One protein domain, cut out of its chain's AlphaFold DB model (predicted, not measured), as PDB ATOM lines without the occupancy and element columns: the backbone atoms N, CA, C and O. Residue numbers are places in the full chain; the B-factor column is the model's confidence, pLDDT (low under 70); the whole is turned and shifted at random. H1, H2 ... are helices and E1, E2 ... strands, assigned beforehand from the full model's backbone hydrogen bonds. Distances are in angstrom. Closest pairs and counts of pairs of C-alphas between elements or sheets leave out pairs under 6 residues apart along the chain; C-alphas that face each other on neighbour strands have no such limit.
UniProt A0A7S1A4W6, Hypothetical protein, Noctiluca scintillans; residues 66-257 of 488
ATOM      1  N   HIS A  66      41.849  38.877  29.532       61.69
ATOM      2  CA  HIS A  66      41.098  38.002  30.443       61.69
ATOM      3  C   HIS A  66      41.913  37.551  31.659       61.69
ATOM      4  O   HIS A  66      41.388  37.557  32.769       61.69
ATOM      5  N   ASP A  67      43.187  37.198  31.467       64.81
ATOM      6  CA  ASP A  67      44.032  36.679  32.550       64.81
ATOM      7  C   ASP A  67      44.355  37.773  33.587       64.81
ATOM      8  O   ASP A  67      44.336  37.523  34.791       64.81
ATOM      9  N   ASP A  68      44.541  39.017  33.136       75.75
ATOM     10  CA  ASP A  68      44.757  40.171  34.017       75.75
ATOM     11  C   ASP A  68      43.488  40.554  34.791       75.75
ATOM     12  O   ASP A  68      43.558  40.867  35.981       75.75
ATOM     13  N   THR A  69      42.317  40.483  34.145       79.38
ATOM     14  CA  THR A  69      41.027  40.744  34.805       79.38
ATOM     15  C   THR A  69      40.747  39.694  35.878       79.38
ATOM     16  O   THR A  69      40.416  40.046  37.007       79.38
ATOM     17  N   TYR A  70      40.946  38.414  35.560       81.88
ATOM     18  CA  TYR A  70      40.800  37.316  36.512       81.88
ATOM     19  C   TYR A  70      41.756  37.453  37.707       81.88
ATOM     20  O   TYR A  70      41.307  37.455  38.855       81.88
ATOM     21  N   LYS A  71      43.062  37.640  37.460       84.31
ATOM     22  CA  LYS A  71      44.060  37.798  38.532       84.31
ATOM     23  C   LYS A  71      43.748  38.986  39.430       84.31
ATOM     24  O   LYS A  71      43.915  38.888  40.644       84.31
ATOM     25  N   LYS A  72      43.273  40.092  38.849       85.69
ATOM     26  CA  LYS A  72      42.831  41.260  39.610       85.69
ATOM     27  C   LYS A  72      41.639  40.923  40.506       85.69
ATOM     28  O   LYS A  72      41.692  41.233  41.688       85.69
ATOM     29  N   LEU A  73      40.619  40.236  39.986       83.12
ATOM     30  CA  LEU A  73      39.440  39.838  40.766       83.12
ATOM     31  C   LEU A  73      39.789  38.896  41.921       83.12
ATOM     32  O   LEU A  73      39.295  39.085  43.028       83.12
ATOM     33  N   VAL A  74      40.668  37.918  41.689       83.19
ATOM     34  CA  VAL A  74      41.144  37.015  42.750       83.19
ATOM     35  C   VAL A  74      41.966  37.778  43.790       83.19
ATOM     36  O   VAL A  74      41.782  37.573  44.988       83.19
ATOM     37  N   ALA A  75      42.858  38.678  43.362       84.50
ATOM     38  CA  ALA A  75      43.655  39.495  44.275       84.50
ATOM     39  C   ALA A  75      42.784  40.443  45.115       84.50
ATOM     40  O   ALA A  75      43.014  40.577  46.316       84.50
ATOM     41  N   ASP A  76      41.774  41.065  44.507       82.81
ATOM     42  CA  ASP A  76      40.823  41.933  45.200       82.81
ATOM     43  C   ASP A  76      39.933  41.120  46.159       82.81
ATOM     44  O   ASP A  76      39.755  41.524  47.306       82.81
ATOM     45  N   GLY A  77      39.499  39.914  45.774       79.12
ATOM     46  CA  GLY A  77      38.816  38.980  46.677       79.12
ATOM     47  C   GLY A  77      39.664  38.599  47.899       79.12
ATOM     48  O   GLY A  77      39.207  38.729  49.036       79.12
ATOM     49  N   LYS A  78      40.939  38.235  47.692       82.81
ATOM     50  CA  LYS A  78      41.889  37.931  48.783       82.81
ATOM     51  C   LYS A  78      42.143  39.143  49.689       82.81
ATOM     52  O   LYS A  78      42.388  38.976  50.882       82.81
ATOM     53  N   ARG A  79      42.083  40.369  49.157       81.19
ATOM     54  CA  ARG A  79      42.170  41.602  49.963       81.19
ATOM     55  C   ARG A  79      40.926  41.815  50.816       81.19
ATOM     56  O   ARG A  79      41.077  42.158  51.983       81.19
ATOM     57  N   HIS A  80      39.732  41.593  50.264       78.31
ATOM     58  CA  HIS A  80      38.477  41.691  51.013       78.31
ATOM     59  C   HIS A  80      38.429  40.680  52.164       78.31
ATOM     60  O   HIS A  80      38.146  41.063  53.292       78.31
ATOM     61  N   MET A  81      38.841  39.432  51.931       69.25
ATOM     62  CA  MET A  81      38.901  38.409  52.985       69.25
ATOM     63  C   MET A  81      39.794  38.805  54.176       69.25
ATOM     64  O   MET A  81      39.479  38.486  55.315       69.25
ATOM     65  N   ASN A  82      40.891  39.526  53.924       64.88
ATOM     66  CA  ASN A  82      41.823  39.977  54.964       64.88
ATOM     67  C   ASN A  82      41.484  41.364  55.540       64.88
ATOM     68  O   ASN A  82      42.198  41.868  56.407       64.88
ATOM     69  N   SER A  83      40.431  42.017  55.042       66.00
ATOM     70  CA  SER A  83      40.031  43.354  55.471       66.00
ATOM     71  C   SER A  83      38.950  43.270  56.541       66.00
ATOM     72  O   SER A  83      37.860  42.770  56.290       66.00
ATOM     73  N   ALA A  84      39.200  43.873  57.705       55.62
ATOM     74  CA  ALA A  84      38.190  44.008  58.757       55.62
ATOM     75  C   ALA A  84      36.992  44.898  58.355       55.62
ATOM     76  O   ALA A  84      35.982  44.911  59.051       55.62
ATOM     77  N   ALA A  85      37.108  45.669  57.265       50.50
ATOM     78  CA  ALA A  85      36.088  46.623  56.829       50.50
ATOM     79  C   ALA A  85      35.140  46.077  55.745       50.50
ATOM     80  O   ALA A  85      34.052  46.619  55.572       50.50
ATOM     81  N   VAL A  86      35.548  45.049  54.988       58.09
ATOM     82  CA  VAL A  86      34.785  44.518  53.841       58.09
ATOM     83  C   VAL A  86      34.942  43.001  53.787       58.09
ATOM     84  O   VAL A  86      35.630  42.468  52.920       58.09
ATOM     85  N   THR A  87      34.312  42.303  54.725       67.12
ATOM     86  CA  THR A  87      34.299  40.835  54.753       67.12
ATOM     87  C   THR A  87      33.163  40.293  53.882       67.12
ATOM     88  O   THR A  87      32.138  40.955  53.679       67.12
ATOM     89  N   PHE A  88      33.345  39.095  53.329       80.06
ATOM     90  CA  PHE A  88      32.254  38.369  52.680       80.06
ATOM     91  C   PHE A  88      31.288  37.819  53.738       80.06
ATOM     92  O   PHE A  88      31.747  37.483  54.828       80.06
ATOM     93  N   PRO A  89      29.977  37.738  53.450       78.38
ATOM     94  CA  PRO A  89      29.031  37.070  54.336       78.38
ATOM     95  C   PRO A  89      29.437  35.616  54.577       78.38
ATOM     96  O   PRO A  89      29.674  34.877  53.621       78.38
ATOM     97  N   ASP A  90      29.484  35.207  55.841       73.25
ATOM     98  CA  ASP A  90      29.860  33.849  56.245       73.25
ATOM     99  C   ASP A  90      28.871  32.799  55.687       73.25
ATOM    100  O   ASP A  90      29.265  31.710  55.274       73.25
ATOM    101  N   GLY A  91      27.611  33.177  55.468       72.62
ATOM    102  CA  GLY A  91      26.570  32.330  54.891       72.62
ATOM    103  C   GLY A  91      26.842  31.934  53.442       72.62
ATOM    104  O   GLY A  91      26.276  30.959  52.942       72.62
ATOM    105  N   TRP A  92      27.754  32.634  52.756       81.50
ATOM    106  CA  TRP A  92      28.226  32.211  51.440       81.50
ATOM    107  C   TRP A  92      29.154  30.989  51.518       81.50
ATOM    108  O   TRP A  92      29.170  30.193  50.576       81.50
ATOM    109  N   ASP A  93      29.897  30.800  52.610       75.56
ATOM    110  CA  ASP A  93      30.686  29.582  52.862       75.56
ATOM    111  C   ASP A  93      29.796  28.395  53.242       75.56
ATOM    112  O   ASP A  93      30.149  27.243  53.001       75.56
ATOM    113  N   VAL A  94      28.630  28.685  53.818       76.75
ATOM    114  CA  VAL A  94      27.713  27.684  54.368       76.75
ATOM    115  C   VAL A  94      26.744  27.163  53.307       76.75
ATOM    116  O   VAL A  94      26.415  25.979  53.308       76.75
ATOM    117  N   GLN A  95      26.264  28.029  52.405       82.75
ATOM    118  CA  GLN A  95      25.152  27.677  51.512       82.75
ATOM    119  C   GLN A  95      25.379  27.998  50.031       82.75
ATOM    120  O   GLN A  95      24.708  27.394  49.200       82.75
ATOM    121  N   LEU A  96      26.295  28.907  49.663       87.31
ATOM    122  CA  LEU A  96      26.485  29.299  48.256       87.31
ATOM    123  C   LEU A  96      27.492  28.408  47.524       87.31
ATOM    124  O   LEU A  96      27.159  27.857  46.471       87.31
ATOM    125  N   ILE A  97      28.717  28.302  48.047       88.62
ATOM    126  CA  ILE A  97      29.773  27.452  47.489       88.62
ATOM    127  C   ILE A  97      30.412  26.630  48.603       88.62
ATOM    128  O   ILE A  97      31.085  27.165  49.482       88.62
ATOM    129  N   VAL A  98      30.177  25.324  48.563       88.44
ATOM    130  CA  VAL A  98      30.540  24.404  49.641       88.44
ATOM    131  C   VAL A  98      31.541  23.391  49.113       88.44
ATOM    132  O   VAL A  98      31.372  22.826  48.031       88.44
ATOM    133  N   ASP A  99      32.602  23.185  49.882       88.62
ATOM    134  CA  ASP A  99      33.569  22.126  49.640       88.62
ATOM    135  C   ASP A  99      33.100  20.848  50.327       88.62
ATOM    136  O   ASP A  99      32.942  20.802  51.548       88.62
ATOM    137  N   CYS A 100      32.853  19.823  49.524       88.69
ATOM    138  CA  CYS A 100      32.250  18.581  49.967       88.69
ATOM    139  C   CYS A 100      33.278  17.470  50.237       88.69
ATOM    140  O   CYS A 100      32.890  16.339  50.526       88.69
ATOM    141  N   GLY A 101      34.577  17.770  50.148       88.00
ATOM    142  CA  GLY A 101      35.646  16.781  50.293       88.00
ATOM    143  C   GLY A 101      35.939  16.052  48.982       88.00
ATOM    144  O   GLY A 101      35.896  16.652  47.910       88.00
ATOM    145  N   TYR A 102      36.271  14.763  49.049       89.25
ATOM    146  CA  TYR A 102      36.737  13.984  47.897       89.25
ATOM    147  C   TYR A 102      35.793  12.831  47.564       89.25
ATOM    148  O   TYR A 102      35.213  12.214  48.451       89.25
ATOM    149  N   ASN A 103      35.680  12.506  46.276       88.38
ATOM    150  CA  ASN A 103      35.074  11.250  45.848       88.38
ATOM    151  C   ASN A 103      36.086  10.089  45.925       88.38
ATOM    152  O   ASN A 103      37.290  10.300  46.087       88.38
ATOM    153  N   PHE A 104      35.622   8.860  45.682       83.88
ATOM    154  CA  PHE A 104      36.479   7.667  45.680       83.88
ATOM    155  C   PHE A 104      37.664   7.742  44.692       83.88
ATOM    156  O   PHE A 104      38.713   7.139  44.903       83.88
ATOM    157  N   ALA A 105      37.522   8.493  43.595       86.69
ATOM    158  CA  ALA A 105      38.580   8.677  42.602       86.69
ATOM    159  C   ALA A 105      39.621   9.748  42.998       86.69
ATOM    160  O   ALA A 105      40.522  10.033  42.207       86.69
ATOM    161  N   GLY A 106      39.497  10.356  44.183       88.31
ATOM    162  CA  GLY A 106      40.370  11.433  44.652       88.31
ATOM    163  C   GLY A 106      40.100  12.780  43.978       88.31
ATOM    164  O   GLY A 106      40.982  13.634  43.932       88.31
ATOM    165  N   HIS A 107      38.910  12.981  43.406       92.00
ATOM    166  CA  HIS A 107      38.486  14.276  42.877       92.00
ATOM    167  C   HIS A 107      37.757  15.074  43.956       92.00
ATOM    168  O   HIS A 107      36.839  14.550  44.586       92.00
ATOM    169  N   ARG A 108      38.114  16.350  44.111       92.88
ATOM    170  CA  ARG A 108      37.448  17.266  45.041       92.88
ATOM    171  C   ARG A 108      36.027  17.578  44.562       92.88
ATOM    172  O   ARG A 108      35.830  17.864  43.382       92.88
ATOM    173  N   ILE A 109      35.029  17.506  45.430       92.38
ATOM    174  CA  ILE A 109      33.623  17.756  45.101       92.38
ATOM    175  C   ILE A 109      33.277  19.170  45.559       92.38
ATOM    176  O   ILE A 109      33.391  19.481  46.738       92.38
ATOM    177  N   ILE A 110      32.831  20.017  44.633       93.19
ATOM    178  CA  ILE A 110      32.401  21.385  44.932       93.19
ATOM    179  C   ILE A 110      30.930  21.542  44.600       93.19
ATOM    180  O   ILE A 110      30.527  21.336  43.456       93.19
ATOM    181  N   LEU A 111      30.148  21.958  45.586       91.94
ATOM    182  CA  LEU A 111      28.737  22.263  45.444       91.94
ATOM    183  C   LEU A 111      28.542  23.765  45.261       91.94
ATOM    184  O   LEU A 111      29.095  24.571  46.002       91.94
ATOM    185  N   PHE A 112      27.716  24.140  44.291       90.50
ATOM    186  CA  PHE A 112      27.275  25.510  44.076       90.50
ATOM    187  C   PHE A 112      25.749  25.576  44.037       90.50
ATOM    188  O   PHE A 112      25.113  25.002  43.144       90.50
ATOM    189  N   ALA A 113      25.156  26.291  44.991       88.44
ATOM    190  CA  ALA A 113      23.712  26.466  45.088       88.44
ATOM    191  C   ALA A 113      23.308  27.849  44.582       88.44
ATOM    192  O   ALA A 113      23.266  28.839  45.312       88.44
ATOM    193  N   SER A 114      22.957  27.927  43.302       82.62
ATOM    194  CA  SER A 114      22.688  29.214  42.655       82.62
ATOM    195  C   SER A 114      21.436  29.922  43.174       82.62
ATOM    196  O   SER A 114      21.240  31.094  42.868       82.62
ATOM    197  N   GLN A 115      20.554  29.230  43.900       82.12
ATOM    198  CA  GLN A 115      19.351  29.848  44.461       82.12
ATOM    199  C   GLN A 115      19.703  30.985  45.429       82.12
ATOM    200  O   GLN A 115      19.018  32.003  45.450       82.12
ATOM    201  N   PHE A 116      20.834  30.869  46.133       85.25
ATOM    202  CA  PHE A 116      21.356  31.896  47.037       85.25
ATOM    203  C   PHE A 116      21.867  33.149  46.317       85.25
ATOM    204  O   PHE A 116      22.194  34.137  46.967       85.25
ATOM    205  N   LEU A 117      21.879  33.154  44.980       82.94
ATOM    206  CA  LEU A 117      22.095  34.367  44.194       82.94
ATOM    207  C   LEU A 117      20.834  35.231  44.100       82.94
ATOM    208  O   LEU A 117      20.964  36.424  43.851       82.94
ATOM    209  N   SER A 118      19.635  34.656  44.286       80.75
ATOM    210  CA  SER A 118      18.350  35.331  44.041       80.75
ATOM    211  C   SER A 118      18.223  36.704  44.719       80.75
ATOM    212  O   SER A 118      17.859  37.643  44.011       80.75
ATOM    213  N   PRO A 119      18.597  36.884  46.005       82.81
ATOM    214  CA  PRO A 119      18.496  38.187  46.678       82.81
ATOM    215  C   PRO A 119      19.420  39.274  46.114       82.81
ATOM    216  O   PRO A 119      19.285  40.445  46.456       82.81
ATOM    217  N   TYR A 120      20.394  38.889  45.287       81.69
ATOM    218  CA  TYR A 120      21.444  39.768  44.776       81.69
ATOM    219  C   TYR A 120      21.339  39.986  43.266       81.69
ATOM    220  O   TYR A 120      22.057  40.819  42.727       81.69
ATOM    221  N   VAL A 121      20.455  39.270  42.557       77.62
ATOM    222  CA  VAL A 121      20.408  39.277  41.080       77.62
ATOM    223  C   VAL A 121      20.269  40.681  40.493       77.62
ATOM    224  O   VAL A 121      20.818  40.918  39.418       77.62
ATOM    225  N   ASP A 122      19.612  41.604  41.189       79.88
ATOM    226  CA  ASP A 122      19.377  42.971  40.713       79.88
ATOM    227  C   ASP A 122      20.391  44.001  41.259       79.88
ATOM    228  O   ASP A 122      20.361  45.162  40.860       79.88
ATOM    229  N   ASP A 123      21.335  43.578  42.110       82.31
ATOM    230  CA  ASP A 123      22.444  44.399  42.613       82.31
ATOM    231  C   ASP A 123      23.751  44.000  41.907       82.31
ATOM    232  O   ASP A 123      24.290  42.903  42.086       82.31
ATOM    233  N   ASP A 124      24.255  44.878  41.041       80.25
ATOM    234  CA  ASP A 124      25.473  44.615  40.275       80.25
ATOM    235  C   ASP A 124      26.740  44.623  41.141       80.25
ATOM    236  O   ASP A 124      27.647  43.826  40.876       80.25
ATOM    237  N   ASP A 125      26.791  45.442  42.194       82.94
ATOM    238  CA  ASP A 125      27.948  45.534  43.087       82.94
ATOM    239  C   ASP A 125      28.053  44.278  43.959       82.94
ATOM    240  O   ASP A 125      29.123  43.667  44.055       82.94
ATOM    241  N   GLU A 126      26.941  43.822  44.540       82.12
ATOM    242  CA  GLU A 126      26.927  42.576  45.313       82.12
ATOM    243  C   GLU A 126      27.166  41.355  44.427       82.12
ATOM    244  O   GLU A 126      27.944  40.473  44.793       82.12
ATOM    245  N   MET A 127      26.587  41.303  43.224       81.69
ATOM    246  CA  MET A 127      26.890  40.214  42.289       81.69
ATOM    247  C   MET A 127      28.360  40.204  41.881       81.69
ATOM    248  O   MET A 127      28.948  39.130  41.739       81.69
ATOM    249  N   HIS A 128      28.984  41.373  41.735       81.69
ATOM    250  CA  HIS A 128      30.419  41.461  41.502       81.69
ATOM    251  C   HIS A 128      31.219  40.895  42.684       81.69
ATOM    252  O   HIS A 128      32.141  40.103  42.472       81.69
ATOM    253  N   ARG A 129      30.837  41.225  43.926       84.19
ATOM    254  CA  ARG A 129      31.452  40.669  45.146       84.19
ATOM    255  C   ARG A 129      31.272  39.157  45.249       84.19
ATOM    256  O   ARG A 129      32.229  38.463  45.581       84.19
ATOM    257  N   ILE A 130      30.095  38.638  44.907       84.56
ATOM    258  CA  ILE A 130      29.830  37.195  44.865       84.56
ATOM    259  C   ILE A 130      30.738  36.509  43.842       84.56
ATOM    260  O   ILE A 130      31.339  35.479  44.139       84.56
ATOM    261  N   VAL A 131      30.891  37.081  42.643       83.00
ATOM    262  CA  VAL A 131      31.799  36.530  41.625       83.00
ATOM    263  C   VAL A 131      33.246  36.538  42.124       83.00
ATOM    264  O   VAL A 131      33.930  35.526  41.979       83.00
ATOM    265  N   GLN A 132      33.709  37.627  42.749       84.25
ATOM    266  CA  GLN A 132      35.046  37.689  43.358       84.25
ATOM    267  C   GLN A 132      35.240  36.591  44.407       84.25
ATOM    268  O   GLN A 132      36.253  35.893  44.385       84.25
ATOM    269  N   TYR A 133      34.256  36.415  45.288       85.62
ATOM    270  CA  TYR A 133      34.273  35.393  46.325       85.62
ATOM    271  C   TYR A 133      34.336  33.975  45.736       85.62
ATOM    272  O   TYR A 133      35.231  33.202  46.082       85.62
ATOM    273  N   CYS A 134      33.465  33.651  44.778       85.81
ATOM    274  CA  CYS A 134      33.453  32.349  44.112       85.81
ATOM    275  C   CYS A 134      34.770  32.067  43.378       85.81
ATOM    276  O   CYS A 134      35.308  30.966  43.479       85.81
ATOM    277  N   LEU A 135      35.319  33.051  42.657       86.50
ATOM    278  CA  LEU A 135      36.600  32.894  41.964       86.50
ATOM    279  C   LEU A 135      37.750  32.692  42.947       86.50
ATOM    280  O   LEU A 135      38.585  31.829  42.701       86.50
ATOM    281  N   MET A 136      37.769  33.442  44.053       86.81
ATOM    282  CA  MET A 136      38.761  33.300  45.117       86.81
ATOM    283  C   MET A 136      38.723  31.899  45.738       86.81
ATOM    284  O   MET A 136      39.770  31.267  45.839       86.81
ATOM    285  N   ARG A 137      37.537  31.396  46.114       86.25
ATOM    286  CA  ARG A 137      37.383  30.049  46.695       86.25
ATOM    287  C   ARG A 137      37.760  28.954  45.699       86.25
ATOM    288  O   ARG A 137      38.400  27.976  46.067       86.25
ATOM    289  N   MET A 138      37.411  29.137  44.427       87.31
ATOM    290  CA  MET A 138      37.717  28.163  43.381       87.31
ATOM    291  C   MET A 138      39.170  28.199  42.901       87.31
ATOM    292  O   MET A 138      39.620  27.194  42.363       87.31
ATOM    293  N   ASP A 139      39.895  29.314  43.047       87.75
ATOM    294  CA  ASP A 139      41.270  29.483  42.537       87.75
ATOM    295  C   ASP A 139      42.193  28.391  43.066       87.75
ATOM    296  O   ASP A 139      42.832  27.685  42.286       87.75
ATOM    297  N   GLU A 140      42.188  28.185  44.380       81.75
ATOM    298  CA  GLU A 140      43.064  27.218  45.044       81.75
ATOM    299  C   GLU A 140      42.763  25.777  44.622       81.75
ATOM    300  O   GLU A 140      43.685  24.996  44.383       81.75
ATOM    301  N   ILE A 141      41.484  25.453  44.442       86.25
ATOM    302  CA  ILE A 141      41.021  24.102  44.121       86.25
ATOM    303  C   ILE A 141      41.224  23.819  42.632       86.25
ATOM    304  O   ILE A 141      41.914  22.876  42.244       86.25
ATOM    305  N   ALA A 142      40.680  24.672  41.768       86.19
ATOM    306  CA  ALA A 142      40.623  24.438  40.332       86.19
ATOM    307  C   ALA A 142      41.986  24.568  39.631       86.19
ATOM    308  O   ALA A 142      42.152  24.054  38.518       86.19
ATOM    309  N   THR A 143      42.978  25.230  40.239       84.62
ATOM    310  CA  THR A 143      44.344  25.288  39.686       84.62
ATOM    311  C   THR A 143      45.244  24.137  40.124       84.62
ATOM    312  O   THR A 143      46.194  23.837  39.398       84.62
ATOM    313  N   ARG A 144      44.955  23.476  41.251       85.31
ATOM    314  CA  ARG A 144      45.832  22.451  41.843       85.31
ATOM    315  C   ARG A 144      45.288  21.036  41.707       85.31
ATOM    316  O   ARG A 144      46.061  20.110  41.471       85.31
ATOM    317  N   GLU A 145      43.976  20.875  41.819       89.50
ATOM    318  CA  GLU A 145      43.344  19.575  42.003       89.50
ATOM    319  C   GLU A 145      42.287  19.289  40.944       89.50
ATOM    320  O   GLU A 145      41.645  20.181  40.388       89.50
ATOM    321  N   ASN A 146      42.091  17.999  40.675       92.88
ATOM    322  CA  ASN A 146      40.973  17.540  39.867       92.88
ATOM    323  C   ASN A 146      39.685  17.659  40.670       92.88
ATOM    324  O   ASN A 146      39.634  17.179  41.798       92.88
ATOM    325  N   TYR A 147      38.643  18.228  40.070       94.00
ATOM    326  CA  TYR A 147      37.404  18.497  40.792       94.00
ATOM    327  C   TYR A 147      36.146  18.165  39.987       94.00
ATOM    328  O   TYR A 147      36.153  18.141  38.751       94.00
ATOM    329  N   ILE A 148      35.061  17.907  40.709       93.31
ATOM    330  CA  ILE A 148      33.701  17.729  40.204       93.31
ATOM    331  C   ILE A 148      32.877  18.913  40.695       93.31
ATOM    332  O   ILE A 148      32.901  19.243  41.877       93.31
ATOM    333  N   PHE A 149      32.164  19.562  39.782       92.06
ATOM    334  CA  PHE A 149      31.350  20.730  40.097       92.06
ATOM    335  C   PHE A 149      29.870  20.354  40.070       92.06
ATOM    336  O   PHE A 149      29.355  19.983  39.019       92.06
ATOM    337  N   VAL A 150      29.186  20.442  41.206       91.94
ATOM    338  CA  VAL A 150      27.765  20.119  41.358       91.94
ATOM    339  C   VAL A 150      26.969  21.416  41.435       91.94
ATOM    340  O   VAL A 150      27.099  22.186  42.379       91.94
ATOM    341  N   LEU A 151      26.118  21.655  40.443       88.62
ATOM    342  CA  LEU A 151      25.267  22.835  40.352       88.62
ATOM    343  C   LEU A 151      23.826  22.481  40.743       88.62
ATOM    344  O   LEU A 151      23.194  21.629  40.109       88.62
ATOM    345  N   CYS A 152      23.290  23.166  41.754       86.12
ATOM    346  CA  CYS A 152      21.934  22.959  42.266       86.12
ATOM    347  C   CYS A 152      21.137  24.274  42.388       86.12
ATOM    348  O   CYS A 152      21.695  25.371  42.407       86.12
ATOM    349  N   GLY A 153      19.801  24.167  42.429       69.31
ATOM    350  CA  GLY A 153      18.904  25.296  42.721       69.31
ATOM    351  C   GLY A 153      18.731  26.343  41.611       69.31
ATOM    352  O   GLY A 153      18.284  27.453  41.881       69.31
ATOM    353  N   CYS A 154      19.093  26.056  40.358       60.62
ATOM    354  CA  CYS A 154      19.048  27.087  39.322       60.62
ATOM    355  C   CYS A 154      17.652  27.369  38.760       60.62
ATOM    356  O   CYS A 154      17.070  26.542  38.047       60.62
ATOM    357  N   GLU A 155      17.200  28.609  38.924       60.75
ATOM    358  CA  GLU A 155      16.162  29.208  38.094       60.75
ATOM    359  C   GLU A 155      16.807  29.941  36.900       60.75
ATOM    360  O   GLU A 155      17.092  31.133  36.928       60.75
ATOM    361  N   TRP A 156      17.093  29.198  35.825       56.56
ATOM    362  CA  TRP A 156      17.728  29.728  34.603       56.56
ATOM    363  C   TRP A 156      16.811  30.666  33.792       56.56
ATOM    364  O   TRP A 156      17.216  31.177  32.751       56.56
ATOM    365  N   SER A 157      15.555  30.838  34.210       54.50
ATOM    366  CA  SER A 157      14.511  31.519  33.438       54.50
ATOM    367  C   SER A 157      14.704  33.035  33.365       54.50
ATOM    368  O   SER A 157      14.231  33.649  32.410       54.50
ATOM    369  N   LYS A 158      15.412  33.650  34.323       62.12
ATOM    370  CA  LYS A 158      15.624  35.104  34.354       62.12
ATOM    371  C   LYS A 158      16.752  35.528  33.388       62.12
ATOM    372  O   LYS A 158      17.892  35.083  33.549       62.12
ATOM    373  N   PRO A 159      16.497  36.433  32.420       60.72
ATOM    374  CA  PRO A 159      17.513  36.894  31.466       60.72
ATOM    375  C   PRO A 159      18.737  37.562  32.114       60.72
ATOM    376  O   PRO A 159      19.852  37.415  31.609       60.72
ATOM    377  N   SER A 160      18.549  38.261  33.240       63.34
ATOM    378  CA  SER A 160      19.627  38.882  34.027       63.34
ATOM    379  C   SER A 160      20.602  37.840  34.582       63.34
ATOM    380  O   SER A 160      21.818  37.997  34.473       63.34
ATOM    381  N   VAL A 161      20.081  36.712  35.074       63.22
ATOM    382  CA  VAL A 161      20.878  35.579  35.561       63.22
ATOM    383  C   VAL A 161      21.700  34.968  34.425       63.22
ATOM    384  O   VAL A 161      22.893  34.732  34.592       63.22
ATOM    385  N   ALA A 162      21.115  34.785  33.237       61.78
ATOM    386  CA  ALA A 162      21.835  34.249  32.080       61.78
ATOM    387  C   ALA A 162      23.011  35.146  31.635       61.78
ATOM    388  O   ALA A 162      24.079  34.635  31.286       61.78
ATOM    389  N   GLN A 163      22.852  36.475  31.680       63.78
ATOM    390  CA  GLN A 163      23.936  37.420  31.379       63.78
ATOM    391  C   GLN A 163      25.052  37.385  32.433       63.78
ATOM    392  O   GLN A 163      26.229  37.359  32.072       63.78
ATOM    393  N   LYS A 164      24.698  37.326  33.722       65.00
ATOM    394  CA  LYS A 164      25.675  37.242  34.822       65.00
ATOM    395  C   LYS A 164      26.421  35.900  34.828       65.00
ATOM    396  O   LYS A 164      27.637  35.879  35.002       65.00
ATOM    397  N   ILE A 165      25.738  34.793  34.527       63.44
ATOM    398  CA  ILE A 165      26.371  33.478  34.323       63.44
ATOM    399  C   ILE A 165      27.336  33.523  33.140       63.44
ATOM    400  O   ILE A 165      28.448  33.011  33.240       63.44
ATOM    401  N   ARG A 166      26.947  34.158  32.028       65.06
ATOM    402  CA  ARG A 166      27.841  34.325  30.879       65.06
ATOM    403  C   ARG A 166      29.110  35.079  31.269       65.06
ATOM    404  O   ARG A 166      30.194  34.604  30.966       65.06
ATOM    405  N   PHE A 167      28.974  36.201  31.973       66.44
ATOM    406  CA  PHE A 167      30.116  36.956  32.487       66.44
ATOM    407  C   PHE A 167      31.025  36.088  33.370       66.44
ATOM    408  O   PHE A 167      32.239  36.079  33.178       66.44
ATOM    409  N   ALA A 168      30.444  35.302  34.280       65.00
ATOM    410  CA  ALA A 168      31.202  34.391  35.131       65.00
ATOM    411  C   ALA A 168      31.951  33.318  34.316       65.00
ATOM    412  O   ALA A 168      33.136  33.098  34.551       65.00
ATOM    413  N   ILE A 169      31.302  32.694  33.326       66.44
ATOM    414  CA  ILE A 169      31.932  31.703  32.434       66.44
ATOM    415  C   ILE A 169      33.057  32.337  31.613       66.44
ATOM    416  O   ILE A 169      34.114  31.728  31.457       66.44
ATOM    417  N   ASP A 170      32.837  33.549  31.104       66.69
ATOM    418  CA  ASP A 170      33.808  34.259  30.278       66.69
ATOM    419  C   ASP A 170      35.070  34.614  31.097       66.69
ATOM    420  O   ASP A 170      36.180  34.559  30.570       66.69
ATOM    421  N   ILE A 171      34.940  34.928  32.392       70.75
ATOM    422  CA  ILE A 171      36.074  35.298  33.263       70.75
ATOM    423  C   ILE A 171      36.902  34.098  33.730       70.75
ATOM    424  O   ILE A 171      38.093  34.253  34.004       70.75
ATOM    425  N   VAL A 172      36.302  32.912  33.829       74.56
ATOM    426  CA  VAL A 172      36.990  31.723  34.346       74.56
ATOM    427  C   VAL A 172      38.164  31.337  33.433       74.56
ATOM    428  O   VAL A 172      37.985  31.151  32.224       74.56
ATOM    429  N   PRO A 173      39.385  31.173  33.980       76.62
ATOM    430  CA  PRO A 173      40.546  30.869  33.165       76.62
ATOM    431  C   PRO A 173      40.443  29.454  32.569       76.62
ATOM    432  O   PRO A 173      39.898  28.536  33.193       76.62
ATOM    433  N   PRO A 174      41.044  29.203  31.389       74.62
ATOM    434  CA  PRO A 174      41.042  27.874  30.773       74.62
ATOM    435  C   PRO A 174      41.660  26.769  31.646       74.62
ATOM    436  O   PRO A 174      41.405  25.589  31.400       74.62
ATOM    437  N   SER A 175      42.474  27.130  32.645       78.62
ATOM    438  CA  SER A 175      43.062  26.207  33.623       78.62
ATOM    439  C   SER A 175      42.004  25.488  34.462       78.62
ATOM    440  O   SER A 175      42.164  24.296  34.705       78.62
ATOM    441  N   TYR A 176      40.893  26.141  34.813       85.75
ATOM    442  CA  TYR A 176      39.812  25.505  35.580       85.75
ATOM    443  C   TYR A 176      39.205  24.347  34.783       85.75
ATOM    444  O   TYR A 176      39.056  23.228  35.270       85.75
ATOM    445  N   LEU A 177      38.969  24.571  33.485       83.50
ATOM    446  CA  LEU A 177      38.463  23.538  32.580       83.50
ATOM    447  C   LEU A 177      39.427  22.360  32.403       83.50
ATOM    448  O   LEU A 177      38.981  21.289  31.981       83.50
ATOM    449  N   LYS A 178      40.727  22.537  32.672       86.62
ATOM    450  CA  LYS A 178      41.726  21.464  32.577       86.62
ATOM    451  C   LYS A 178      41.526  20.429  33.683       86.62
ATOM    452  O   LYS A 178      41.581  19.238  33.384       86.62
ATOM    453  N   HIS A 179      41.280  20.878  34.914       89.56
ATOM    454  CA  HIS A 179      41.142  19.997  36.076       89.56
ATOM    455  C   HIS A 179      39.691  19.631  36.411       89.56
ATOM    456  O   HIS A 179      39.462  18.636  37.097       89.56
ATOM    457  N   LEU A 180      38.709  20.348  35.857       91.44
ATOM    458  CA  LEU A 180      37.304  19.946  35.918       91.44
ATOM    459  C   LEU A 180      37.127  18.558  35.293       91.44
ATOM    460  O   LEU A 180      37.402  18.375  34.104       91.44
ATOM    461  N   ARG A 181      36.639  17.582  36.050       93.06
ATOM    462  CA  ARG A 181      36.376  16.224  35.555       93.06
ATOM    463  C   ARG A 181      34.953  16.080  35.052       93.06
ATOM    464  O   ARG A 181      34.761  15.559  33.957       93.06
ATOM    465  N   GLN A 182      34.003  16.630  35.796       92.12
ATOM    466  CA  GLN A 182      32.576  16.517  35.528       92.12
ATOM    467  C   GLN A 182      31.853  17.742  36.098       92.12
ATOM    468  O   GLN A 182      32.274  18.298  37.115       92.12
ATOM    469  N   CYS A 183      30.792  18.179  35.428       90.62
ATOM    470  CA  CYS A 183      29.891  19.236  35.870       90.62
ATOM    471  C   CYS A 183      28.481  18.649  35.958       90.62
ATOM    472  O   CYS A 183      27.881  18.342  34.930       90.62
ATOM    473  N   ILE A 184      27.966  18.458  37.167       90.50
ATOM    474  CA  ILE A 184      26.712  17.753  37.409       90.50
ATOM    475  C   ILE A 184      25.599  18.758  37.687       90.50
ATOM    476  O   ILE A 184      25.713  19.602  38.571       90.50
ATOM    477  N   LEU A 185      24.507  18.659  36.933       89.19
ATOM    478  CA  LEU A 185      23.320  19.494  37.084       89.19
ATOM    479  C   LEU A 185      22.228  18.725  37.828       89.19
ATOM    480  O   LEU A 185      21.522  17.904  37.229       89.19
ATOM    481  N   LEU A 186      22.066  19.026  39.115       89.44
ATOM    482  CA  LEU A 186      21.102  18.362  39.992       89.44
ATOM    483  C   LEU A 186      19.671  18.894  39.777       89.44
ATOM    484  O   LEU A 186      19.453  20.087  39.547       89.44
ATOM    485  N   HIS A 187      18.684  17.994  39.831       85.00
ATOM    486  CA  HIS A 187      17.257  18.270  39.605       85.00
ATOM    487  C   HIS A 187      16.976  19.011  38.286       85.00
ATOM    488  O   HIS A 187      16.113  19.893  38.185       85.00
ATOM    489  N   SER A 188      17.731  18.680  37.238       77.75
ATOM    490  CA  SER A 188      17.576  19.317  35.934       77.75
ATOM    491  C   SER A 188      16.272  18.872  35.256       77.75
ATOM    492  O   SER A 188      16.187  17.766  34.709       77.75
ATOM    493  N   THR A 189      15.255  19.743  35.276       75.62
ATOM    494  CA  THR A 189      13.971  19.530  34.587       75.62
ATOM    495  C   THR A 189      14.143  19.532  33.066       75.62
ATOM    496  O   THR A 189      15.082  20.125  32.533       75.62
ATOM    497  N   LYS A 190      13.207  18.915  32.329       79.31
ATOM    498  CA  LYS A 190      13.238  18.897  30.851       79.31
ATOM    499  C   LYS A 190      13.337  20.308  30.251       79.31
ATOM    500  O   LYS A 190      14.094  20.505  29.307       79.31
ATOM    501  N   ALA A 191      12.641  21.284  30.838       74.81
ATOM    502  CA  ALA A 191      12.710  22.688  30.429       74.81
ATOM    503  C   ALA A 191      14.118  23.285  30.616       74.81
ATOM    504  O   ALA A 191      14.641  23.915  29.701       74.81
ATOM    505  N   ARG A 192      14.775  23.024  31.758       73.25
ATOM    506  CA  ARG A 192      16.157  23.473  32.012       73.25
ATOM    507  C   ARG A 192      17.156  22.820  31.057       73.25
ATOM    508  O   ARG A 192      18.048  23.498  30.561       73.25
ATOM    509  N   ARG A 193      16.986  21.530  30.745       80.00
ATOM    510  CA  ARG A 193      17.820  20.829  29.748       80.00
ATOM    511  C   ARG A 193      17.657  21.430  28.355       80.00
ATOM    512  O   ARG A 193      18.649  21.631  27.661       80.00
ATOM    513  N   LEU A 194      16.421  21.751  27.967       80.50
ATOM    514  CA  LEU A 194      16.131  22.400  26.690       80.50
ATOM    515  C   LEU A 194      16.771  23.792  26.612       80.50
ATOM    516  O   LEU A 194      17.422  24.100  25.619       80.50
ATOM    517  N   LEU A 195      16.653  24.600  27.669       76.38
ATOM    518  CA  LEU A 195      17.289  25.917  27.741       76.38
ATOM    519  C   LEU A 195      18.820  25.819  27.700       76.38
ATOM    520  O   LEU A 195      19.476  26.550  26.969       76.38
ATOM    521  N   LEU A 196      19.417  24.876  28.427       76.88
ATOM    522  CA  LEU A 196      20.859  24.664  28.351       76.88
ATOM    523  C   LEU A 196      21.290  24.267  26.930       76.88
ATOM    524  O   LEU A 196      22.314  24.734  26.436       76.88
ATOM    525  N   TRP A 197      20.487  23.452  26.243       80.81
ATOM    526  CA  TRP A 197      20.734  23.062  24.856       80.81
ATOM    527  C   TRP A 197      20.677  24.247  23.883       80.81
ATOM    528  O   TRP A 197      21.505  24.312  22.974       80.81
ATOM    529  N   THR A 198      19.787  25.225  24.090       76.69
ATOM    530  CA  THR A 198      19.785  26.458  23.279       76.69
ATOM    531  C   THR A 198      20.997  27.347  23.568       76.69
ATOM    532  O   THR A 198      21.473  28.035  22.665       76.69
ATOM    533  N   LEU A 199      21.556  27.276  24.782       73.94
ATOM    534  CA  LEU A 199      22.799  27.953  25.169       73.94
ATOM    535  C   LEU A 199      24.072  27.213  24.722       73.94
ATOM    536  O   LEU A 199      25.160  27.781  24.809       73.94
ATOM    537  N   ARG A 200      23.967  25.992  24.177       78.75
ATOM    538  CA  ARG A 200      25.109  25.198  23.683       78.75
ATOM    539  C   ARG A 200      26.095  25.979  22.800       78.75
ATOM    540  O   ARG A 200      27.292  25.786  22.991       78.75
ATOM    541  N   PRO A 201      25.676  26.856  21.862       77.25
ATOM    542  CA  PRO A 201      26.615  27.611  21.028       77.25
ATOM    543  C   PRO A 201      27.506  28.587  21.810       77.25
ATOM    544  O   PRO A 201      28.543  29.000  21.298       77.25
ATOM    545  N   LEU A 202      27.095  28.970  23.021       68.69
ATOM    546  CA  LEU A 202      27.822  29.890  23.899       68.69
ATOM    547  C   LEU A 202      28.818  29.162  24.809       68.69
ATOM    548  O   LEU A 202      29.644  29.796  25.454       68.69
ATOM    549  N   ILE A 203      28.743  27.833  24.868       72.44
ATOM    550  CA  ILE A 203      29.521  27.003  25.777       72.44
ATOM    551  C   ILE A 203      30.590  26.253  24.980       72.44
ATOM    552  O   ILE A 203      30.328  25.696  23.913       72.44
ATOM    553  N   SER A 204      31.820  26.201  25.502       78.06
ATOM    554  CA  SER A 204      32.896  25.464  24.832       78.06
ATOM    555  C   SER A 204      32.545  23.978  24.685       78.06
ATOM    556  O   SER A 204      32.031  23.355  25.614       78.06
ATOM    557  N   SER A 205      32.878  23.368  23.542       81.56
ATOM    558  CA  SER A 205      32.617  21.938  23.302       81.56
ATOM    559  C   SER A 205      33.262  21.032  24.358       81.56
ATOM    560  O   SER A 205      32.704  19.995  24.708       81.56
ATOM    561  N   ARG A 206      34.411  21.456  24.905       82.00
ATOM    562  CA  ARG A 206      35.121  20.773  25.995       82.00
ATOM    563  C   ARG A 206      34.353  20.793  27.309       82.00
ATOM    564  O   ARG A 206      34.369  19.790  28.007       82.00
ATOM    565  N   PHE A 207      33.729  21.916  27.657       82.38
ATOM    566  CA  PHE A 207      32.900  21.998  28.858       82.38
ATOM    567  C   PHE A 207      31.576  21.271  28.650       82.38
ATOM    568  O   PHE A 207      31.186  20.486  29.499       82.38
ATOM    569  N   TRP A 208      30.938  21.448  27.487       83.19
ATOM    570  CA  TRP A 208      29.676  20.785  27.154       83.19
ATOM    571  C   TRP A 208      29.758  19.258  27.281       83.19
ATOM    572  O   TRP A 208      28.843  18.636  27.803       83.19
ATOM    573  N   GLY A 209      30.870  18.654  26.847       85.62
ATOM    574  CA  GLY A 209      31.097  17.210  26.980       85.62
ATOM    575  C   GLY A 209      31.307  16.710  28.415       85.62
ATOM    576  O   GLY A 209      31.362  15.503  28.604       85.62
ATOM    577  N   LYS A 210      31.440  17.608  29.399       89.31
ATOM    578  CA  LYS A 210      31.576  17.288  30.831       89.31
ATOM    579  C   LYS A 210      30.282  17.510  31.615       89.31
ATOM    580  O   LYS A 210      30.279  17.269  32.817       89.31
ATOM    581  N   ILE A 211      29.234  18.037  30.976       87.88
ATOM    582  CA  ILE A 211      27.956  18.309  31.634       87.88
ATOM    583  C   ILE A 211      27.155  17.012  31.721       87.88
ATOM    584  O   ILE A 211      26.837  16.407  30.697       87.88
ATOM    585  N   GLU A 212      26.776  16.642  32.936       89.88
ATOM    586  CA  GLU A 212      25.909  15.507  33.234       89.88
ATOM    587  C   GLU A 212      24.681  15.971  34.025       89.88
ATOM    588  O   GLU A 212      24.675  17.041  34.635       89.88
ATOM    589  N   HIS A 213      23.593  15.207  33.949       89.00
ATOM    590  CA  HIS A 213      22.309  15.592  34.527       89.00
ATOM    591  C   HIS A 213      21.796  14.500  35.447       89.00
ATOM    592  O   HIS A 213      21.479  13.406  34.977       89.00
ATOM    593  N   THR A 214      21.558  14.863  36.701       89.00
ATOM    594  CA  THR A 214      21.186  13.904  37.740       89.00
ATOM    595  C   THR A 214      19.849  14.303  38.351       89.00
ATOM    596  O   THR A 214      19.551  15.490  38.537       89.00
ATOM    597  N   GLY A 215      18.974  13.319  38.562       86.00
ATOM    598  CA  GLY A 215      17.590  13.551  38.970       86.00
ATOM    599  C   GLY A 215      17.423  13.745  40.472       86.00
ATOM    600  O   GLY A 215      16.614  14.581  40.872       86.00
ATOM    601  N   THR A 216      18.188  13.003  41.271       90.81
ATOM    602  CA  THR A 216      18.097  12.946  42.738       90.81
ATOM    603  C   THR A 216      19.484  12.967  43.380       90.81
ATOM    604  O   THR A 216      20.486  12.686  42.718       90.81
ATOM    605  N   ILE A 217      19.550  13.283  44.673       91.62
ATOM    606  CA  ILE A 217      20.799  13.255  45.452       91.62
ATOM    607  C   ILE A 217      21.334  11.815  45.556       91.62
ATOM    608  O   ILE A 217      22.535  11.593  45.467       91.62
ATOM    609  N   GLU A 218      20.459  10.814  45.655       90.81
ATOM    610  CA  GLU A 218      20.852   9.394  45.690       90.81
ATOM    611  C   GLU A 218      21.552   8.939  44.395       90.81
ATOM    612  O   GLU A 218      22.581   8.257  44.430       90.81
ATOM    613  N   GLN A 219      21.036   9.367  43.237       91.19
ATOM    614  CA  GLN A 219      21.689   9.117  41.950       91.19
ATOM    615  C   GLN A 219      23.057   9.801  41.884       91.19
ATOM    616  O   GLN A 219      24.011   9.205  41.391       91.19
ATOM    617  N   LEU A 220      23.173  11.013  42.435       92.38
ATOM    618  CA  LEU A 220      24.443  11.733  42.507       92.38
ATOM    619  C   LEU A 220      25.461  10.976  43.368       92.38
ATOM    620  O   LEU A 220      26.596  10.797  42.939       92.38
ATOM    621  N   CYS A 221      25.062  10.481  44.542       91.56
ATOM    622  CA  CYS A 221      25.931   9.653  45.383       91.56
ATOM    623  C   CYS A 221      26.431   8.410  44.633       91.56
ATOM    624  O   CYS A 221      27.614   8.073  44.708       91.56
ATOM    625  N   SER A 222      25.551   7.779  43.850       89.81
ATOM    626  CA  SER A 222      25.890   6.613  43.025       89.81
ATOM    627  C   SER A 222      26.886   6.961  41.907       89.81
ATOM    628  O   SER A 222      27.841   6.223  41.672       89.81
ATOM    629  N   GLU A 223      26.708   8.101  41.232       89.69
ATOM    630  CA  GLU A 223      27.628   8.601  40.195       89.69
ATOM    631  C   GLU A 223      29.005   8.964  40.769       89.69
ATOM    632  O   GLU A 223      30.037   8.687  40.151       89.69
ATOM    633  N   LEU A 224      29.025   9.527  41.978       88.88
ATOM    634  CA  LEU A 224      30.245   9.857  42.715       88.88
ATOM    635  C   LEU A 224      30.934   8.627  43.328       88.88
ATOM    636  O   LEU A 224      32.076   8.754  43.776       88.88
ATOM    637  N   ARG A 225      30.291   7.448  43.286       87.25
ATOM    638  CA  ARG A 225      30.751   6.185  43.894       87.25
ATOM    639  C   ARG A 225      30.991   6.308  45.398       87.25
ATOM    640  O   ARG A 225      32.014   5.860  45.910       87.25
ATOM    641  N   LEU A 226      30.062   6.967  46.079       84.62
ATOM    642  CA  LEU A 226      30.035   7.025  47.536       84.62
ATOM    643  C   LEU A 226      29.293   5.785  48.033       84.62
ATOM    644  O   LEU A 226      28.067   5.794  48.130       84.62
ATOM    645  N   ASP A 227      30.025   4.696  48.264       80.69
ATOM    646  CA  ASP A 227      29.437   3.399  48.630       80.69
ATOM    647  C   ASP A 227      29.115   3.298  50.136       80.69
ATOM    648  O   ASP A 227      28.282   2.482  50.533       80.69
ATOM    649  N   ASP A 228      29.742   4.131  50.977       87.38
ATOM    650  CA  ASP A 228      29.481   4.185  52.419       87.38
ATOM    651  C   ASP A 228      28.258   5.077  52.729       87.38
ATOM    652  O   ASP A 228      28.274   6.274  52.414       87.38
ATOM    653  N   PRO A 229      27.208   4.554  53.396       87.31
ATOM    654  CA  PRO A 229      26.075   5.356  53.857       87.31
ATOM    655  C   PRO A 229      26.470   6.595  54.673       87.31
ATOM    656  O   PRO A 229      25.803   7.625  54.568       87.31
ATOM    657  N   ALA A 230      27.553   6.531  55.455       87.00
ATOM    658  CA  ALA A 230      28.013   7.668  56.250       87.00
ATOM    659  C   ALA A 230      28.535   8.822  55.372       87.00
ATOM    660  O   ALA A 230      28.291   9.995  55.678       87.00
ATOM    661  N   GLU A 231      29.207   8.508  54.261       86.19
ATOM    662  CA  GLU A 231      29.664   9.492  53.272       86.19
ATOM    663  C   GLU A 231      28.483  10.093  52.508       86.19
ATOM    664  O   GLU A 231      28.427  11.309  52.312       86.19
ATOM    665  N   GLN A 232      27.503   9.262  52.136       88.94
ATOM    666  CA  GLN A 232      26.280   9.724  51.475       88.94
ATOM    667  C   GLN A 232      25.490  10.689  52.361       88.94
ATOM    668  O   GLN A 232      25.055  11.744  51.898       88.94
ATOM    669  N   GLU A 233      25.326  10.358  53.643       87.19
ATOM    670  CA  GLU A 233      24.679  11.241  54.611       87.19
ATOM    671  C   GLU A 233      25.497  12.523  54.806       87.19
ATOM    672  O   GLU A 233      24.935  13.615  54.862       87.19
ATOM    673  N   SER A 234      26.830  12.418  54.836       87.62
ATOM    674  CA  SER A 234      27.712  13.582  54.938       87.62
ATOM    675  C   SER A 234      27.576  14.547  53.774       87.62
ATOM    676  O   SER A 234      27.433  15.749  54.000       87.62
ATOM    677  N   LEU A 235      27.548  14.030  52.547       90.12
ATOM    678  CA  LEU A 235      27.303  14.839  51.363       90.12
ATOM    679  C   LEU A 235      25.880  15.420  51.381       90.12
ATOM    680  O   LEU A 235      25.692  16.597  51.085       90.12
ATOM    681  N   ARG A 236      24.870  14.625  51.769       90.38
ATOM    682  CA  ARG A 236      23.470  15.077  51.834       90.38
ATOM    683  C   ARG A 236      23.297  16.272  52.773       90.38
ATOM    684  O   ARG A 236      22.611  17.217  52.394       90.38
ATOM    685  N   ARG A 237      23.951  16.267  53.942       89.94
ATOM    686  CA  ARG A 237      23.920  17.388  54.905       89.94
ATOM    687  C   ARG A 237      24.455  18.697  54.325       89.94
ATOM    688  O   ARG A 237      23.980  19.759  54.705       89.94
ATOM    689  N   GLN A 238      25.428  18.623  53.414       89.62
ATOM    690  CA  GLN A 238      26.044  19.799  52.791       89.62
ATOM    691  C   GLN A 238      25.140  20.466  51.749       89.62
ATOM    692  O   GLN A 238      25.367  21.621  51.388       89.62
ATOM    693  N   PHE A 239      24.100  19.775  51.269       90.81
ATOM    694  CA  PHE A 239      23.098  20.409  50.423       90.81
ATOM    695  C   PHE A 239      22.231  21.363  51.245       90.81
ATOM    696  O   PHE A 239      21.683  20.952  52.274       90.81
ATOM    697  N   PRO A 240      21.998  22.596  50.760       90.12
ATOM    698  CA  PRO A 240      21.023  23.483  51.369       90.12
ATOM    699  C   PRO A 240      19.647  22.821  51.472       90.12
ATOM    700  O   PRO A 240      19.230  22.067  50.586       90.12
ATOM    701  N   GLN A 241      18.915  23.130  52.538       91.25
ATOM    702  CA  GLN A 241      17.629  22.500  52.831       91.25
ATOM    703  C   GLN A 241      16.608  22.664  51.696       91.25
ATOM    704  O   GLN A 241      15.888  21.711  51.402       91.25
ATOM    705  N   CYS A 242      16.590  23.793  50.985       89.50
ATOM    706  CA  CYS A 242      15.738  23.982  49.808       89.50
ATOM    707  C   CYS A 242      15.994  22.935  48.703       89.50
ATOM    708  O   CYS A 242      15.054  22.450  48.068       89.50
ATOM    709  N   VAL A 243      17.251  22.519  48.513       90.06
ATOM    710  CA  VAL A 243      17.634  21.467  47.562       90.06
ATOM    711  C   VAL A 243      17.202  20.100  48.082       90.06
ATOM    712  O   VAL A 243      16.618  19.320  47.334       90.06
ATOM    713  N   GLN A 244      17.395  19.827  49.375       91.75
ATOM    714  CA  GLN A 244      16.921  18.583  49.995       91.75
ATOM    715  C   GLN A 244      15.388  18.448  49.936       91.75
ATOM    716  O   GLN A 244      14.865  17.354  49.732       91.75
ATOM    717  N   ARG A 245      14.657  19.560  50.074       91.06
ATOM    718  CA  ARG A 245      13.200  19.623  49.888       91.06
ATOM    719  C   ARG A 245      12.812  19.313  48.448       91.06
ATOM    720  O   ARG A 245      11.883  18.541  48.226       91.06
ATOM    721  N   GLN A 246      13.528  19.869  47.472       89.12
ATOM    722  CA  GLN A 246      13.296  19.553  46.065       89.12
ATOM    723  C   GLN A 246      13.532  18.059  45.774       89.12
ATOM    724  O   GLN A 246      12.728  17.435  45.080       89.12
ATOM    725  N   ASP A 247      14.585  17.467  46.340       91.25
ATOM    726  CA  ASP A 247      14.857  16.027  46.260       91.25
ATOM    727  C   ASP A 247      13.720  15.197  46.878       91.25
ATOM    728  O   ASP A 247      13.241  14.242  46.261       91.25
ATOM    729  N   ALA A 248      13.220  15.604  48.050       91.44
ATOM    730  CA  ALA A 248      12.092  14.955  48.715       91.44
ATOM    731  C   ALA A 248      10.806  15.003  47.870       91.44
ATOM    732  O   ALA A 248      10.120  13.991  47.739       91.44
ATOM    733  N   GLN A 249      10.521  16.130  47.209       90.00
ATOM    734  CA  GLN A 249       9.386  16.242  46.282       90.00
ATOM    735  C   GLN A 249       9.507  15.290  45.087       90.00
ATOM    736  O   GLN A 249       8.518  14.686  44.680       90.00
ATOM    737  N   VAL A 250      10.708  15.150  44.517       87.81
ATOM    738  CA  VAL A 250      10.950  14.268  43.362       87.81
ATOM    739  C   VAL A 250      10.832  12.791  43.749       87.81
ATOM    740  O   VAL A 250      10.341  11.987  42.959       87.81
ATOM    741  N   THR A 251      11.278  12.439  44.954       90.06
ATOM    742  CA  THR A 251      11.301  11.057  45.467       90.06
ATOM    743  C   THR A 251      10.022  10.647  46.200       90.06
ATOM    744  O   THR A 251       9.818   9.459  46.441       90.06
ATOM    745  N   GLY A 252       9.144  11.597  46.540       89.94
ATOM    746  CA  GLY A 252       7.959  11.356  47.369       89.94
ATOM    747  C   GLY A 252       8.274  11.149  48.857       89.94
ATOM    748  O   GLY A 252       7.446  10.603  49.585       89.94
ATOM    749  N   ALA A 253       9.465  11.552  49.307       90.31
ATOM    750  CA  ALA A 253       9.892  11.479  50.702       90.31
ATOM    751  C   ALA A 253       9.241  12.595  51.554       90.31
ATOM    752  O   ALA A 253       8.783  13.606  51.009       90.31
ATOM    753  N   PRO A 254       9.197  12.457  52.896       89.12
ATOM    754  CA  PRO A 254       8.694  13.516  53.768       89.12
ATOM    755  C   PRO A 254       9.524  14.798  53.623       89.12
ATOM    756  O   PRO A 254      10.754  14.760  53.581       89.12
ATOM    757  N   MET A 255       8.836  15.941  53.568       87.94
ATOM    758  CA  MET A 255       9.477  17.242  53.391       87.94
ATOM    759  C   MET A 255      10.283  17.631  54.643       87.94
ATOM    760  O   MET A 255       9.708  17.685  55.735       87.94
ATOM    761  N   PRO A 256      11.588  17.933  54.507       87.62
ATOM    762  CA  PRO A 256      12.397  18.383  55.630       87.62
ATOM    763  C   PRO A 256      11.923  19.747  56.137       87.62
ATOM    764  O   PRO A 256      11.896  20.709  55.370       87.62
ATOM    765  N   HIS A 257      11.579  19.823  57.420       89.75
ATOM    766  CA  HIS A 257      11.209  21.041  58.146       89.75
ATOM    767  C   HIS A 257      12.229  21.312  59.255       89.75
ATOM    768  O   HIS A 257      13.027  20.440  59.600       89.75
TER     769      HIS A 257
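This is residues 66 to 257 of the 488 residues of the protein "Hypothetical protein" of Noctiluca scintillans (UniProt A0A7S1A4W6). A strongly twisted sheet of five strands makes the core, with the long helix H4 over one face, H9 and H10 on the other, and H1 crossing H4 on the side away from the sheet. H5 lies off the sheet close to H4, H7 lies off it near H5 and H8, and H11 sits by the last residue of E3. The 192 printed residues hold eleven named helices and five named strands, in the order H1 H2 E1 E2 H3 H4 E3 H5 H6 E4 H7 H8 E5 H9 H10 H11. The sheet, in order E1 E2 E3 E4 E5, is mixed, and so is the class, of helices and strands. The whole is compact, with a radius of gyration of the C-alphas of 16.5 A, and rounded, spanning 45 by 38 by 33 A.

H1, residues 66 to 81, touches the hub H4, residues 124 to 144, with residues 73 to 78 alone, about perpendicular at 80 degrees; the closest C-alphas, of Val 74 and Met 136, are 5.0 A apart. H1 only just touches H5, residues 159 to 171, with 3 pairs of C-alphas within 8 A, the closest those of Tyr 70 and Ile 171, 6.1 A. E1, residues 97 to 102, and E2, residues 108 to 113, form an antiparallel hairpin at 155 degrees, with N 98 and O 111 at 2.9 A. E2 and E3, residues 147 to 152, are parallel at 19 degrees, with N 110 and O 148 at 2.9 A. E3 and E4, residues 180 to 186, are parallel at 17 degrees, with N 151 and O 184 at 2.8 A. E4 and E5, residues 211 to 214, are parallel at 37 degrees, with N 212 and O 183 at 2.8 A. H2, residues 91 to 96, is only just at the sheet's level, with a height over the sheet of 3.9 A. Strand-helix-strand units, parallel neighbour strands with helices between, each with a right-handed crossover, join E2 to E3 through H3, residues 114 to 120, and H4; E3 to E4 through H5 and H6, residues 174 to 179; and E4 to E5 through H7, residues 190 to 202, and H8, residues 205 to 208. H3, H6 and H8 only graze the sheet; H7 is not on it. H4 touches H6 at a steep tilt of 49 degrees, closest at the C-alphas of Ala 142 and Tyr 176, 4.9 A. H4 is over E2 and only just over E1, along the strands, at a height over the sheet of 10.5 A. H9, residues 217 to 224, and H10, residues 229 to 238, are on the opposite face, giving three layers, helices on both faces of the sheet. H10 is over E1 at a height of 10.8 A. H11, residues 241 to 251, only grazes the sheet. Every O i to N i+4 pair is within hydrogen-bond range in H1, H2, H5, H9 and H11; the counts are 0 of 3 in H3, with 3 of 4 O i to N i+3 pairs, 14 of 17 in H4, 1 of 2 in H6, 7 of 9 in H7 and 5 of 6 in H10, and H8 is too short for such a pair.

H1 begins with C-alpha 66 at (41.098, 38.002, 30.443) and is 22.7 A long. H4, from C-alpha 124 at (25.473, 44.615, 40.275), is 30.1 A long, with a kink of 37 degrees near residue 138. H5 is 18.7 A, E4 16.8 A and H7 19.5 A. H11 ends with C-alpha 251 at (11.301, 11.057, 45.467).

The C-alphas farthest apart, of Asp 68 and Pro 254, are 49.0 A apart. The printed part has no cut and no long link. The mean pLDDT of the printed part is 82.0; residues 66 to 67, 81 to 87, 153 to 170 and 202 are under 70.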